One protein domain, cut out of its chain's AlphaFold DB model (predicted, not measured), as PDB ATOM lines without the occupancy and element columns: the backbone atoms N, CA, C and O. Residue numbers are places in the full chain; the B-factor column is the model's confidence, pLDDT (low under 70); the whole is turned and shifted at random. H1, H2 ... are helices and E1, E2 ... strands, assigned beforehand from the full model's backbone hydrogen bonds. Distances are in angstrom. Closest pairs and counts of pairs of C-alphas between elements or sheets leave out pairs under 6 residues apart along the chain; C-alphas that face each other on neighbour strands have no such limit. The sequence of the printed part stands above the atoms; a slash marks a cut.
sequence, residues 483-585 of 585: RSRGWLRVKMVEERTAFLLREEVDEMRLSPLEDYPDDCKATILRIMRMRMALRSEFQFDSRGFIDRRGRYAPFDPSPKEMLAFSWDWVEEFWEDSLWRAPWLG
ATOM      1  N   ARG A 483     289.366 325.709 238.739       68.44
ATOM      2  CA  ARG A 483     288.904 324.677 239.692       68.44
ATOM      3  C   ARG A 483     287.908 325.230 240.723       68.44
ATOM      4  O   ARG A 483     287.670 324.609 241.752       68.44
ATOM      5  N   SER A 484     287.382 326.437 240.505       84.12
ATOM      6  CA  SER A 484     286.485 327.095 241.458       84.12
ATOM      7  C   SER A 484     285.023 326.753 241.170       84.12
ATOM      8  O   SER A 484     284.594 326.661 240.019       84.12
ATOM      9  N   ARG A 485     284.223 326.629 242.237       85.88
ATOM     10  CA  ARG A 485     282.762 326.439 242.139       85.88
ATOM     11  C   ARG A 485     282.079 327.655 241.497       85.88
ATOM     12  O   ARG A 485     281.022 327.501 240.900       85.88
ATOM     13  N   GLY A 486     282.709 328.834 241.564       87.75
ATOM     14  CA  GLY A 486     282.301 330.034 240.831       87.75
ATOM     15  C   GLY A 486     282.420 329.873 239.313       87.75
ATOM     16  O   GLY A 486     281.426 330.055 238.620       87.75
ATOM     17  N   TRP A 487     283.583 329.448 238.794       87.56
ATOM     18  CA  TRP A 487     283.736 329.219 237.348       87.56
ATOM     19  C   TRP A 487     282.752 328.168 236.831       87.56
ATOM     20  O   TRP A 487     282.104 328.390 235.817       87.56
ATOM     21  N   LEU A 488     282.590 327.054 237.551       91.31
ATOM     22  CA  LEU A 488     281.696 325.982 237.114       91.31
ATOM     23  C   LEU A 488     280.214 326.415 237.100       91.31
ATOM     24  O   LEU A 488     279.458 325.945 236.257       91.31
ATOM     25  N   ARG A 489     279.802 327.347 237.976       91.06
ATOM     26  CA  ARG A 489     278.480 328.001 237.897       91.06
ATOM     27  C   ARG A 489     278.358 328.877 236.654       91.06
ATOM     28  O   ARG A 489     277.389 328.717 235.924       91.06
ATOM     29  N   VAL A 490     279.330 329.762 236.409       90.12
ATOM     30  CA  VAL A 490     279.338 330.641 235.225       90.12
ATOM     31  C   VAL A 490     279.287 329.802 233.950       90.12
ATOM     32  O   VAL A 490     278.417 330.027 233.116       90.12
ATOM     33  N   LYS A 491     280.115 328.756 233.844       91.75
ATOM     34  CA  LYS A 491     280.131 327.896 232.661       91.75
ATOM     35  C   LYS A 491     278.828 327.109 232.487       91.75
ATOM     36  O   LYS A 491     278.317 327.042 231.380       91.75
ATOM     37  N   MET A 492     278.230 326.595 233.562       93.31
ATOM     38  CA  MET A 492     276.905 325.958 233.491       93.31
ATOM     39  C   MET A 492     275.804 326.937 233.029       93.31
ATOM     40  O   MET A 492     274.857 326.508 232.373       93.31
ATOM     41  N   VAL A 493     275.917 328.233 233.347       91.19
ATOM     42  CA  VAL A 493     275.004 329.275 232.843       91.19
ATOM     43  C   VAL A 493     275.273 329.583 231.368       91.19
ATOM     44  O   VAL A 493     274.321 329.575 230.600       91.19
ATOM     45  N   GLU A 494     276.532 329.765 230.948       91.75
ATOM     46  CA  GLU A 494     276.897 329.956 229.530       91.75
ATOM     47  C   GLU A 494     276.329 328.841 228.638       91.75
ATOM     48  O   GLU A 494     275.669 329.122 227.643       91.75
ATOM     49  N   GLU A 495     276.556 327.576 229.009       92.88
ATOM     50  CA  GLU A 495     276.097 326.415 228.235       92.88
ATOM     51  C   GLU A 495     274.560 326.326 228.221       92.88
ATOM     52  O   GLU A 495     273.977 325.988 227.195       92.88
ATOM     53  N   ARG A 496     273.884 326.687 229.326       89.38
ATOM     54  CA  ARG A 496     272.412 326.747 229.386       89.38
ATOM     55  C   ARG A 496     271.844 327.867 228.516       89.38
ATOM     56  O   ARG A 496     270.853 327.643 227.836       89.38
ATOM     57  N   THR A 497     272.442 329.055 228.523       89.69
ATOM     58  CA  THR A 497     272.003 330.163 227.662       89.69
ATOM     59  C   THR A 497     272.260 329.840 226.190       89.69
ATOM     60  O   THR A 497     271.386 330.075 225.367       89.69
ATOM     61  N   ALA A 498     273.395 329.219 225.857       89.38
ATOM     62  CA  ALA A 498     273.684 328.751 224.500       89.38
ATOM     63  C   ALA A 498     272.765 327.605 224.030       89.38
ATOM     64  O   ALA A 498     272.592 327.431 222.827       89.38
ATOM     65  N   PHE A 499     272.191 326.833 224.956       89.56
ATOM     66  CA  PHE A 499     271.167 325.826 224.675       89.56
ATOM     67  C   PHE A 499     269.789 326.467 224.435       89.56
ATOM     68  O   PHE A 499     269.198 326.251 223.383       89.56
ATOM     69  N   LEU A 500     269.326 327.330 225.348       87.19
ATOM     70  CA  LEU A 500     268.032 328.018 225.226       87.19
ATOM     71  C   LEU A 500     267.960 328.914 223.975       87.19
ATOM     72  O   LEU A 500     266.939 328.933 223.304       87.19
ATOM     73  N   LEU A 501     269.059 329.581 223.601       88.06
ATOM     74  CA  LEU A 501     269.149 330.366 222.358       88.06
ATOM     75  C   LEU A 501     269.172 329.511 221.072       88.06
ATOM     76  O   LEU A 501     269.129 330.072 219.980       88.06
ATOM     77  N   ARG A 502     269.275 328.176 221.172       84.88
ATOM     78  CA  ARG A 502     268.991 327.255 220.056       84.88
ATOM     79  C   ARG A 502     267.531 326.814 220.086       84.88
ATOM     80  O   ARG A 502     266.877 326.888 219.054       84.88
ATOM     81  N   GLU A 503     267.005 326.444 221.256       76.00
ATOM     82  CA  GLU A 503     265.582 326.096 221.403       76.00
ATOM     83  C   GLU A 503     264.662 327.237 220.942       76.00
ATOM     84  O   GLU A 503     263.753 326.980 220.172       76.00
ATOM     85  N   GLU A 504     264.945 328.502 221.270       78.12
ATOM     86  CA  GLU A 504     264.155 329.669 220.820       78.12
ATOM     87  C   GLU A 504     264.168 329.872 219.282       78.12
ATOM     88  O   GLU A 504     263.292 330.529 218.720       78.12
ATOM     89  N   VAL A 505     265.133 329.273 218.569       62.41
ATOM     90  CA  VAL A 505     265.182 329.237 217.094       62.41
ATOM     91  C   VAL A 505     264.427 328.023 216.537       62.41
ATOM     92  O   VAL A 505     263.742 328.142 215.517       62.41
ATOM     93  N   ASP A 506     264.515 326.873 217.209       59.62
ATOM     94  CA  ASP A 506     263.875 325.613 216.808       59.62
ATOM     95  C   ASP A 506     262.397 325.500 217.259       59.62
ATOM     96  O   ASP A 506     261.627 324.752 216.659       59.62
ATOM     97  N   GLU A 507     261.943 326.289 218.241       58.50
ATOM     98  CA  GLU A 507     260.551 326.336 218.731       58.50
ATOM     99  C   GLU A 507     259.582 326.896 217.669       58.50
ATOM    100  O   GLU A 507     258.404 326.546 217.636       58.50
ATOM    101  N   MET A 508     260.091 327.648 216.683       52.53
ATOM    102  CA  MET A 508     259.356 327.984 215.451       52.53
ATOM    103  C   MET A 508     259.117 326.776 214.518       52.53
ATOM    104  O   MET A 508     258.462 326.918 213.482       52.53
ATOM    105  N   ARG A 509     259.661 325.594 214.837       56.44
ATOM    106  CA  ARG A 509     259.598 324.357 214.038       56.44
ATOM    107  C   ARG A 509     259.474 323.109 214.921       56.44
ATOM    108  O   ARG A 509     260.250 322.169 214.766       56.44
ATOM    109  N   LEU A 510     258.472 323.101 215.806       49.62
ATOM    110  CA  LEU A 510     258.120 322.002 216.722       49.62
ATOM    111  C   LEU A 510     258.051 320.613 216.042       49.62
ATOM    112  O   LEU A 510     256.984 320.142 215.644       49.62
ATOM    113  N   SER A 511     259.196 319.941 215.960       59.03
ATOM    114  CA  SER A 511     259.317 318.508 215.682       59.03
ATOM    115  C   SER A 511     259.260 317.714 216.995       59.03
ATOM    116  O   SER A 511     259.535 318.277 218.059       59.03
ATOM    117  N   PRO A 512     258.925 316.409 216.963       70.94
ATOM    118  CA  PRO A 512     258.940 315.569 218.156       70.94
ATOM    119  C   PRO A 512     260.296 315.601 218.876       70.94
ATOM    120  O   PRO A 512     261.354 315.549 218.250       70.94
ATOM    121  N   LEU A 513     260.253 315.642 220.210       66.81
ATOM    122  CA  LEU A 513     261.421 315.804 221.088       66.81
ATOM    123  C   LEU A 513     262.521 314.741 220.851       66.81
ATOM    124  O   LEU A 513     263.708 314.986 221.065       66.81
ATOM    125  N   GLU A 514     262.144 313.567 220.345       70.81
ATOM    126  CA  GLU A 514     263.039 312.453 220.012       70.81
ATOM    127  C   GLU A 514     264.091 312.820 218.936       70.81
ATOM    128  O   GLU A 514     265.266 312.441 219.066       70.81
ATOM    129  N   ASP A 515     263.713 313.633 217.941       80.44
ATOM    130  CA  ASP A 515     264.514 313.964 216.746       80.44
ATOM    131  C   ASP A 515     265.556 315.081 216.955       80.44
ATOM    132  O   ASP A 515     266.303 315.426 216.037       80.44
ATOM    133  N   TYR A 516     265.662 315.636 218.167       82.69
ATOM    134  CA  TYR A 516     266.628 316.695 218.488       82.69
ATOM    135  C   TYR A 516     268.083 316.315 218.124       82.69
ATOM    136  O   TYR A 516     268.500 315.180 218.396       82.69
ATOM    137  N   PRO A 517     268.902 317.253 217.602       89.75
ATOM    138  CA  PRO A 517     270.295 316.990 217.240       89.75
ATOM    139  C   PRO A 517     271.151 316.446 218.392       89.75
ATOM    140  O   PRO A 517     270.984 316.828 219.555       89.75
ATOM    141  N   ASP A 518     272.148 315.622 218.057       91.94
ATOM    142  CA  ASP A 518     273.108 315.094 219.036       91.94
ATOM    143  C   ASP A 518     273.877 316.211 219.768       91.94
ATOM    144  O   ASP A 518     274.157 316.076 220.955       91.94
ATOM    145  N   ASP A 519     274.131 317.354 219.127       91.94
ATOM    146  CA  ASP A 519     274.670 318.566 219.770       91.94
ATOM    147  C   ASP A 519     273.850 319.008 220.999       91.94
ATOM    148  O   ASP A 519     274.404 319.371 222.044       91.94
ATOM    149  N   CYS A 520     272.521 318.968 220.892       91.38
ATOM    150  CA  CYS A 520     271.599 319.392 221.943       91.38
ATOM    151  C   CYS A 520     271.599 318.375 223.092       91.38
ATOM    152  O   CYS A 520     271.835 318.738 224.247       91.38
ATOM    153  N   LYS A 521     271.472 317.084 222.756       92.69
ATOM    154  CA  LYS A 521     271.595 315.951 223.695       92.69
ATOM    155  C   LYS A 521     272.942 315.992 224.443       92.69
ATOM    156  O   LYS A 521     273.002 315.786 225.659       92.69
ATOM    157  N   ALA A 522     274.024 316.357 223.748       94.81
ATOM    158  CA  ALA A 522     275.363 316.459 224.317       94.81
ATOM    159  C   ALA A 522     275.494 317.642 225.287       94.81
ATOM    160  O   ALA A 522     276.057 317.497 226.376       94.81
ATOM    161  N   THR A 523     274.937 318.796 224.910       94.19
ATOM    162  CA  THR A 523     274.927 320.016 225.728       94.19
ATOM    163  C   THR A 523     274.154 319.804 227.031       94.19
ATOM    164  O   THR A 523     274.652 320.153 228.104       94.19
ATOM    165  N   ILE A 524     272.997 319.135 226.982       93.56
ATOM    166  CA  ILE A 524     272.214 318.805 228.182       93.56
ATOM    167  C   ILE A 524     273.001 317.875 229.109       93.56
ATOM    168  O   ILE A 524     273.185 318.203 230.281       93.56
ATOM    169  N   LEU A 525     273.551 316.760 228.603       95.06
ATOM    170  CA  LEU A 525     274.387 315.852 229.404       95.06
ATOM    171  C   LEU A 525     275.577 316.575 230.057       95.06
ATOM    172  O   LEU A 525     275.918 316.299 231.213       95.06
ATOM    173  N   ARG A 526     276.181 317.541 229.353       95.50
ATOM    174  CA  ARG A 526     277.250 318.397 229.882       95.50
ATOM    175  C   ARG A 526     276.761 319.248 231.061       95.50
ATOM    176  O   ARG A 526     277.369 319.202 232.132       95.50
ATOM    177  N   ILE A 527     275.638 319.955 230.902       94.69
ATOM    178  CA  ILE A 527     274.996 320.766 231.953       94.69
ATOM    179  C   ILE A 527     274.616 319.889 233.158       94.69
ATOM    180  O   ILE A 527     274.893 320.258 234.304       94.69
ATOM    181  N   MET A 528     274.063 318.692 232.925       93.69
ATOM    182  CA  MET A 528     273.739 317.722 233.978       93.69
ATOM    183  C   MET A 528     274.970 317.337 234.797       93.69
ATOM    184  O   MET A 528     274.938 317.387 236.029       93.69
ATOM    185  N   ARG A 529     276.087 317.026 234.134       94.62
ATOM    186  CA  ARG A 529     277.355 316.670 234.785       94.62
ATOM    187  C   ARG A 529     277.997 317.848 235.520       94.62
ATOM    188  O   ARG A 529     278.475 317.662 236.639       94.62
ATOM    189  N   MET A 530     277.938 319.066 234.975       94.50
ATOM    190  CA  MET A 530     278.362 320.281 235.690       94.50
ATOM    191  C   MET A 530     277.525 320.502 236.962       94.50
ATOM    192  O   MET A 530     278.078 320.769 238.032       94.50
ATOM    193  N   ARG A 531     276.201 320.293 236.900       92.38
ATOM    194  CA  ARG A 531     275.307 320.367 238.069       92.38
ATOM    195  C   ARG A 531     275.567 319.241 239.076       92.38
ATOM    196  O   ARG A 531     275.517 319.497 240.278       92.38
ATOM    197  N   MET A 532     275.897 318.023 238.633       92.12
ATOM    198  CA  MET A 532     276.326 316.925 239.515       92.12
ATOM    199  C   MET A 532     277.628 317.263 240.248       92.12
ATOM    200  O   MET A 532     277.703 317.071 241.462       92.12
ATOM    201  N   ALA A 533     278.619 317.812 239.544       93.50
ATOM    202  CA  ALA A 533     279.871 318.274 240.133       93.50
ATOM    203  C   ALA A 533     279.637 319.403 241.156       93.50
ATOM    204  O   ALA A 533     280.145 319.321 242.274       93.50
ATOM    205  N   LEU A 534     278.785 320.391 240.844       92.31
ATOM    206  CA  LEU A 534     278.379 321.449 241.782       92.31
ATOM    207  C   LEU A 534     277.606 320.920 243.002       92.31
ATOM    208  O   LEU A 534     277.840 321.382 244.118       92.31
ATOM    209  N   ARG A 535     276.710 319.941 242.826       90.38
ATOM    210  CA  ARG A 535     276.008 319.257 243.932       90.38
ATOM    211  C   ARG A 535     276.925 318.364 244.766       90.38
ATOM    212  O   ARG A 535     276.540 317.953 245.858       90.38
ATOM    213  N   SER A 536     278.107 318.034 244.257       85.31
ATOM    214  CA  SER A 536     279.099 317.245 244.972       85.31
ATOM    215  C   SER A 536     280.066 318.109 245.780       85.31
ATOM    216  O   SER A 536     280.271 319.291 245.494       85.31
ATOM    217  N   GLU A 537     280.707 317.482 246.759       84.75
ATOM    218  CA  GLU A 537     281.884 318.003 247.467       84.75
ATOM    219  C   GLU A 537     283.195 317.510 246.819       84.75
ATOM    220  O   GLU A 537     284.278 317.695 247.369       84.75
ATOM    221  N   PHE A 538     283.116 316.846 245.658       83.00
ATOM    222  CA  PHE A 538     284.272 316.235 245.009       83.00
ATOM    223  C   PHE A 538     285.082 317.242 244.193       83.00
ATOM    224  O   PHE A 538     284.609 318.308 243.794       83.00
ATOM    225  N   GLN A 539     286.330 316.866 243.927       84.88
ATOM    226  CA  GLN A 539     287.237 317.653 243.104       84.88
ATOM    227  C   GLN A 539     286.830 317.577 241.626       84.88
ATOM    228  O   GLN A 539     286.430 316.522 241.126       84.88
ATOM    229  N   PHE A 540     286.976 318.703 240.934       90.69
ATOM    230  CA  PHE A 540     286.761 318.844 239.498       90.69
ATOM    231  C   PHE A 540     287.815 319.772 238.883       90.69
ATOM    232  O   PHE A 540     288.464 320.568 239.571       90.69
ATOM    233  N   ASP A 541     287.986 319.654 237.573       89.88
ATOM    234  CA  ASP A 541     288.734 320.581 236.726       89.88
ATOM    235  C   ASP A 541     287.794 321.149 235.645       89.88
ATOM    236  O   ASP A 541     286.586 321.209 235.871       89.88
ATOM    237  N   SER A 542     288.302 321.618 234.499       86.69
ATOM    238  CA  SER A 542     287.431 322.104 233.412       86.69
ATOM    239  C   SER A 542     286.983 321.008 232.438       86.69
ATOM    240  O   SER A 542     286.237 321.305 231.508       86.69
ATOM    241  N   ARG A 543     287.490 319.780 232.586       91.62
ATOM    242  CA  ARG A 543     287.232 318.637 231.700       91.62
ATOM    243  C   ARG A 543     286.309 317.607 232.345       91.62
ATOM    244  O   ARG A 543     285.688 316.842 231.614       91.62
ATOM    245  N   GLY A 544     286.198 317.587 233.674       93.56
ATOM    246  CA  GLY A 544     285.366 316.637 234.405       93.56
ATOM    247  C   GLY A 544     285.472 316.744 235.926       93.56
ATOM    248  O   GLY A 544     286.090 317.656 236.478       93.56
ATOM    249  N   PHE A 545     284.861 315.779 236.608       94.88
ATOM    250  CA  PHE A 545     284.776 315.686 238.065       94.88
ATOM    251  C   PHE A 545     284.955 314.247 238.555       94.88
ATOM    252  O   PHE A 545     284.776 313.291 237.803       94.88
ATOM    253  N   ILE A 546     285.298 314.072 239.829       91.94
ATOM    254  CA  ILE A 546     285.343 312.747 240.457       91.94
ATOM    255  C   ILE A 546     283.929 312.365 240.927       91.94
ATOM    256  O   ILE A 546     283.286 313.125 241.646       91.94
ATOM    257  N   ASP A 547     283.425 311.196 240.522       93.12
ATOM    258  CA  ASP A 547     282.089 310.706 240.875       93.12
ATOM    259  C   ASP A 547     281.999 310.183 242.328       93.12
ATOM    260  O   ASP A 547     282.998 309.983 243.021       93.12
ATOM    261  N   ARG A 548     280.774 309.867 242.786       90.88
ATOM    262  CA  ARG A 548     280.511 309.256 244.113       90.88
ATOM    263  C   ARG A 548     281.209 307.901 244.348       90.88
ATOM    264  O   ARG A 548     281.093 307.352 245.440       90.88
ATOM    265  N   ARG A 549     281.873 307.329 243.339       93.56
ATOM    266  CA  ARG A 549     282.610 306.057 243.379       93.56
ATOM    267  C   ARG A 549     284.128 306.264 243.242       93.56
ATOM    268  O   ARG A 549     284.848 305.277 243.128       93.56
ATOM    269  N   GLY A 550     284.614 307.511 243.251       91.31
ATOM    270  CA  GLY A 550     286.035 307.845 243.117       91.31
ATOM    271  C   GLY A 550     286.571 307.793 241.683       91.31
ATOM    272  O   GLY A 550     287.784 307.788 241.493       91.31
ATOM    273  N   ARG A 551     285.702 307.730 240.666       93.38
ATOM    274  CA  ARG A 551     286.088 307.614 239.250       93.38
ATOM    275  C   ARG A 551     285.964 308.965 238.560       93.38
ATOM    276  O   ARG A 551     284.983 309.668 238.774       93.38
ATOM    277  N   TYR A 552     286.912 309.309 237.696       94.56
ATOM    278  CA  TYR A 552     286.807 310.519 236.884       94.56
ATOM    279  C   TYR A 552     285.700 310.369 235.830       94.56
ATOM    280  O   TYR A 552     285.723 309.433 235.031       94.56
ATOM    281  N   ALA A 553     284.744 311.291 235.839       95.44
ATOM    282  CA  ALA A 553     283.705 311.449 234.835       95.44
ATOM    283  C   ALA A 553     283.968 312.762 234.075       95.44
ATOM    284  O   ALA A 553     283.996 313.819 234.713       95.44
ATOM    285  N   PRO A 554     284.178 312.735 232.745       96.56
ATOM    286  CA  PRO A 554     284.289 313.966 231.967       96.56
ATOM    287  C   PRO A 554     282.981 314.772 232.030       96.56
ATOM    288  O   PRO A 554     281.930 314.243 232.392       96.56
ATOM    289  N   PHE A 555     283.020 316.052 231.660       96.00
ATOM    290  CA  PHE A 555     281.805 316.816 231.366       96.00
ATOM    291  C   PHE A 555     281.265 316.441 229.987       96.00
ATOM    292  O   PHE A 555     280.077 316.154 229.859       96.00
ATOM    293  N   ASP A 556     282.144 316.325 228.994       96.12
ATOM    294  CA  ASP A 556     281.785 316.004 227.611       96.12
ATOM    295  C   ASP A 556     281.317 314.532 227.505       96.12
ATOM    296  O   ASP A 556     282.036 313.628 227.960       96.12
ATOM    297  N   PRO A 557     280.087 314.255 227.027       96.31
ATOM    298  CA  PRO A 557     279.504 312.910 227.021       96.31
ATOM    299  C   PRO A 557     280.206 311.963 226.051       96.31
ATOM    300  O   PRO A 557     280.642 312.350 224.970       96.31
ATOM    301  N   SER A 558     280.307 310.688 226.435       96.69
ATOM    302  CA  SER A 558     280.787 309.659 225.515       96.69
ATOM    303  C   SER A 558     279.674 309.252 224.536       96.69
ATOM    304  O   SER A 558     278.501 309.273 224.916       96.69
ATOM    305  N   PRO A 559     279.995 308.771 223.319       96.25
ATOM    306  CA  PRO A 559     278.982 308.307 222.363       96.25
ATOM    307  C   PRO A 559     278.048 307.206 222.900       96.25
ATOM    308  O   PRO A 559     276.940 307.037 222.409       96.25
ATOM    309  N   LYS A 560     278.460 306.464 223.938       96.31
ATOM    310  CA  LYS A 560     277.606 305.468 224.608       96.31
ATOM    311  C   LYS A 560     276.578 306.082 225.557       96.31
ATOM    312  O   LYS A 560     275.569 305.448 225.825       96.31
ATOM    313  N   GLU A 561     276.851 307.271 226.084       95.44
ATOM    314  CA  GLU A 561     275.914 308.033 226.914       95.44
ATOM    315  C   GLU A 561     274.967 308.853 226.037       95.44
ATOM    316  O   GLU A 561     273.791 308.939 226.363       95.44
ATOM    317  N   MET A 562     275.443 309.337 224.882       95.75
ATOM    318  CA  MET A 562     274.603 309.897 223.813       95.75
ATOM    319  C   MET A 562     273.518 308.907 223.369       95.75
ATOM    320  O   MET A 562     272.335 309.214 223.425       95.75
ATOM    321  N   LEU A 563     273.917 307.676 223.029       93.88
ATOM    322  CA  LEU A 563     273.008 306.591 222.628       93.88
ATOM    323  C   LEU A 563     272.142 306.023 223.771       93.88
ATOM    324  O   LEU A 563     271.301 305.164 223.521       93.88
ATOM    325  N   ALA A 564     272.376 306.441 225.017       94.69
ATOM    326  CA  ALA A 564     271.617 306.008 226.191       94.69
ATOM    327  C   ALA A 564     270.819 307.153 226.839       94.69
ATOM    328  O   ALA A 564     270.245 306.958 227.908       94.69
ATOM    329  N   PHE A 565     270.816 308.335 226.224       93.69
ATOM    330  CA  PHE A 565     270.100 309.515 226.687       93.69
ATOM    331  C   PHE A 565     268.591 309.346 226.489       93.69
ATOM    332  O   PHE A 565     268.155 308.967 225.404       93.69
ATOM    333  N   SER A 566     267.803 309.676 227.514       92.50
ATOM    334  CA  SER A 566     266.354 309.855 227.388       92.50
ATOM    335  C   SER A 566     265.947 311.245 227.854       92.50
ATOM    336  O   SER A 566     266.523 311.784 228.804       92.50
ATOM    337  N   TRP A 567     264.922 311.797 227.212       87.25
ATOM    338  CA  TRP A 567     264.343 313.090 227.566       87.25
ATOM    339  C   TRP A 567     263.601 313.072 228.909       87.25
ATOM    340  O   TRP A 567     263.572 314.099 229.581       87.25
ATOM    341  N   ASP A 568     263.154 311.905 229.394       87.88
ATOM    342  CA  ASP A 568     262.583 311.760 230.749       87.88
ATOM    343  C   ASP A 568     263.551 312.273 231.839       87.88
ATOM    344  O   ASP A 568     263.149 312.847 232.851       87.88
ATOM    345  N   TRP A 569     264.863 312.086 231.628       85.31
ATOM    346  CA  TRP A 569     265.905 312.536 232.560       85.31
ATOM    347  C   TRP A 569     266.082 314.058 232.554       85.31
ATOM    348  O   TRP A 569     266.714 314.610 233.455       85.31
ATOM    349  N   VAL A 570     265.584 314.725 231.514       84.06
ATOM    350  CA  VAL A 570     265.689 316.166 231.286       84.06
ATOM    351  C   VAL A 570     264.533 316.881 231.979       84.06
ATOM    352  O   VAL A 570     264.765 317.888 232.644       84.06
ATOM    353  N   GLU A 571     263.326 316.311 231.936       80.19
ATOM    354  CA  GLU A 571     262.169 316.793 232.701       80.19
ATOM    355  C   GLU A 571     262.427 316.727 234.217       80.19
ATOM    356  O   GLU A 571     262.404 317.768 234.880       80.19
ATOM    357  N   GLU A 572     262.817 315.558 234.757       78.94
ATOM    358  CA  GLU A 572     263.189 315.407 236.183       78.94
ATOM    359  C   GLU A 572     264.276 316.427 236.586       78.94
ATOM    360  O   GLU A 572     264.280 316.987 237.686       78.94
ATOM    361  N   PHE A 573     265.200 316.723 235.669       78.69
ATOM    362  CA  PHE A 573     266.295 317.656 235.891       78.69
ATOM    363  C   PHE A 573     265.876 319.137 235.856       78.69
ATOM    364  O   PHE A 573     266.443 319.934 236.621       78.69
ATOM    365  N   TRP A 574     264.917 319.530 235.018       77.31
ATOM    366  CA  TRP A 574     264.390 320.899 234.976       77.31
ATOM    367  C   TRP A 574     263.384 321.184 236.101       77.31
ATOM    368  O   TRP A 574     263.376 322.302 236.619       77.31
ATOM    369  N   GLU A 575     262.609 320.196 236.559       73.81
ATOM    370  CA  GLU A 575     261.703 320.371 237.705       73.81
ATOM    371  C   GLU A 575     262.438 320.460 239.055       73.81
ATOM    372  O   GLU A 575     262.053 321.246 239.934       73.81
ATOM    373  N   ASP A 576     263.514 319.683 239.232       71.12
ATOM    374  CA  ASP A 576     264.263 319.600 240.490       71.12
ATOM    375  C   ASP A 576     264.759 320.993 240.932       71.12
ATOM    376  O   ASP A 576     265.586 321.647 240.283       71.12
ATOM    377  N   SER A 577     264.223 321.462 242.064       51.03
ATOM    378  CA  SER A 577     263.848 322.867 242.282       51.03
ATOM    379  C   SER A 577     264.999 323.842 242.552       51.03
ATOM    380  O   SER A 577     264.774 325.010 242.871       51.03
ATOM    381  N   LEU A 578     266.247 323.403 242.377       50.19
ATOM    382  CA  LEU A 578     267.447 324.241 242.474       50.19
ATOM    383  C   LEU A 578     267.492 325.376 241.429       50.19
ATOM    384  O   LEU A 578     268.305 326.282 241.576       50.19
ATOM    385  N   TRP A 579     266.616 325.355 240.418       52.66
ATOM    386  CA  TRP A 579     266.402 326.458 239.470       52.66
ATOM    387  C   TRP A 579     265.550 327.606 240.033       52.66
ATOM    388  O   TRP A 579     265.691 328.737 239.584       52.66
ATOM    389  N   ARG A 580     264.707 327.343 241.044       52.16
ATOM    390  CA  ARG A 580     263.943 328.367 241.787       52.16
ATOM    391  C   ARG A 580     264.672 328.854 243.047       52.16
ATOM    392  O   ARG A 580     264.126 329.635 243.819       52.16
ATOM    393  N   ALA A 581     265.882 328.355 243.302       50.62
ATOM    394  CA  ALA A 581     266.637 328.679 244.504       50.62
ATOM    395  C   ALA A 581     267.377 330.023 244.324       50.62
ATOM    396  O   ALA A 581     268.127 330.158 243.358       50.62
ATOM    397  N   PRO A 582     267.234 330.997 245.246       48.66
ATOM    398  CA  PRO A 582     267.550 332.413 244.995       48.66
ATOM    399  C   PRO A 582     269.044 332.761 244.841       48.66
ATOM    400  O   PRO A 582     269.386 333.924 244.676       48.66
ATOM    401  N   TRP A 583     269.951 331.781 244.845       48.84
ATOM    402  CA  TRP A 583     271.410 331.949 244.716       48.84
ATOM    403  C   TRP A 583     271.888 332.264 243.276       48.84
ATOM    404  O   TRP A 583     273.011 331.903 242.905       48.84
ATOM    405  N   LEU A 584     271.002 332.843 242.463       45.50
ATOM    406  CA  LEU A 584     271.198 333.271 241.071       45.50
ATOM    407  C   LEU A 584     270.701 334.715 240.828       45.50
ATOM    408  O   LEU A 584     270.745 335.168 239.687       45.50
ATOM    409  N   GLY A 585     270.238 335.409 241.878       36.62
ATOM    410  CA  GLY A 585     270.017 336.860 241.902       36.62
ATOM    411  C   GLY A 585     271.147 337.584 242.626       36.62
ATOM    412  O   GLY A 585     271.782 336.938 243.492       36.62
TER     413      GLY A 585
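AT A GLANCE: This is residues 483 to 585 of the 585 residues of an uncharacterized protein of Trichosporon asahii var. asahii (strain CBS 8904) (UniProt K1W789). H2 is the middle of this small domain: H1 runs back along it as a long helical hairpin, and the strand hairpin E1 and E2, short H3 and H4 sit around it. The 103 printed residues run H1, H2, E1, E2, H3, H4, mostly helix, with antiparallel strands. The whole is compact, radius of gyration of the C-alphas 14.2 A, spans 40 by 36 by 21 A.

HOW THE PARTS SIT: H1, residues 485 to 509, touches H2, residues 518 to 535, at a shallow tilt of 30 degrees, opposite ways; their closest C-alphas, of Met 492 and Ile 527, are 5.7 A apart. In the hairpin of E1, residues 544 to 546, and E2, residues 552 to 554, N 545 and O 553 are within hydrogen-bond range at 2.9 A. The closest C-alphas of H2 and E1, of Ala 533 and Phe 545, are 5.9 A apart. With residues 518 to 522 alone, H2 only just touches H3, residues 559 to 562, with 3 pairs of C-alphas within 8 A, the closest those of Ala 522 and Met 562, 6.6 A. H4, residues 568 to 575, is close to H2 but not clearly touching, closest C-alphas Met 528 and Phe 573, 7.7 A. Every O i to N i+4 pair is within hydrogen-bond range in H2 and H4, 17 of 21 in H1; H3 is too short for one.

IN THESE COORDINATES: H1 spans 36.5 A from C-alpha 485 at (282.762, 326.439, 242.139), H2 25.4 A; H4 ends at C-alpha 575 at (261.703, 320.371, 237.705).

THE WHOLE: The printed part has no cut and no long link; pLDDT is under 70 in 18 residues, among them 577 to 585.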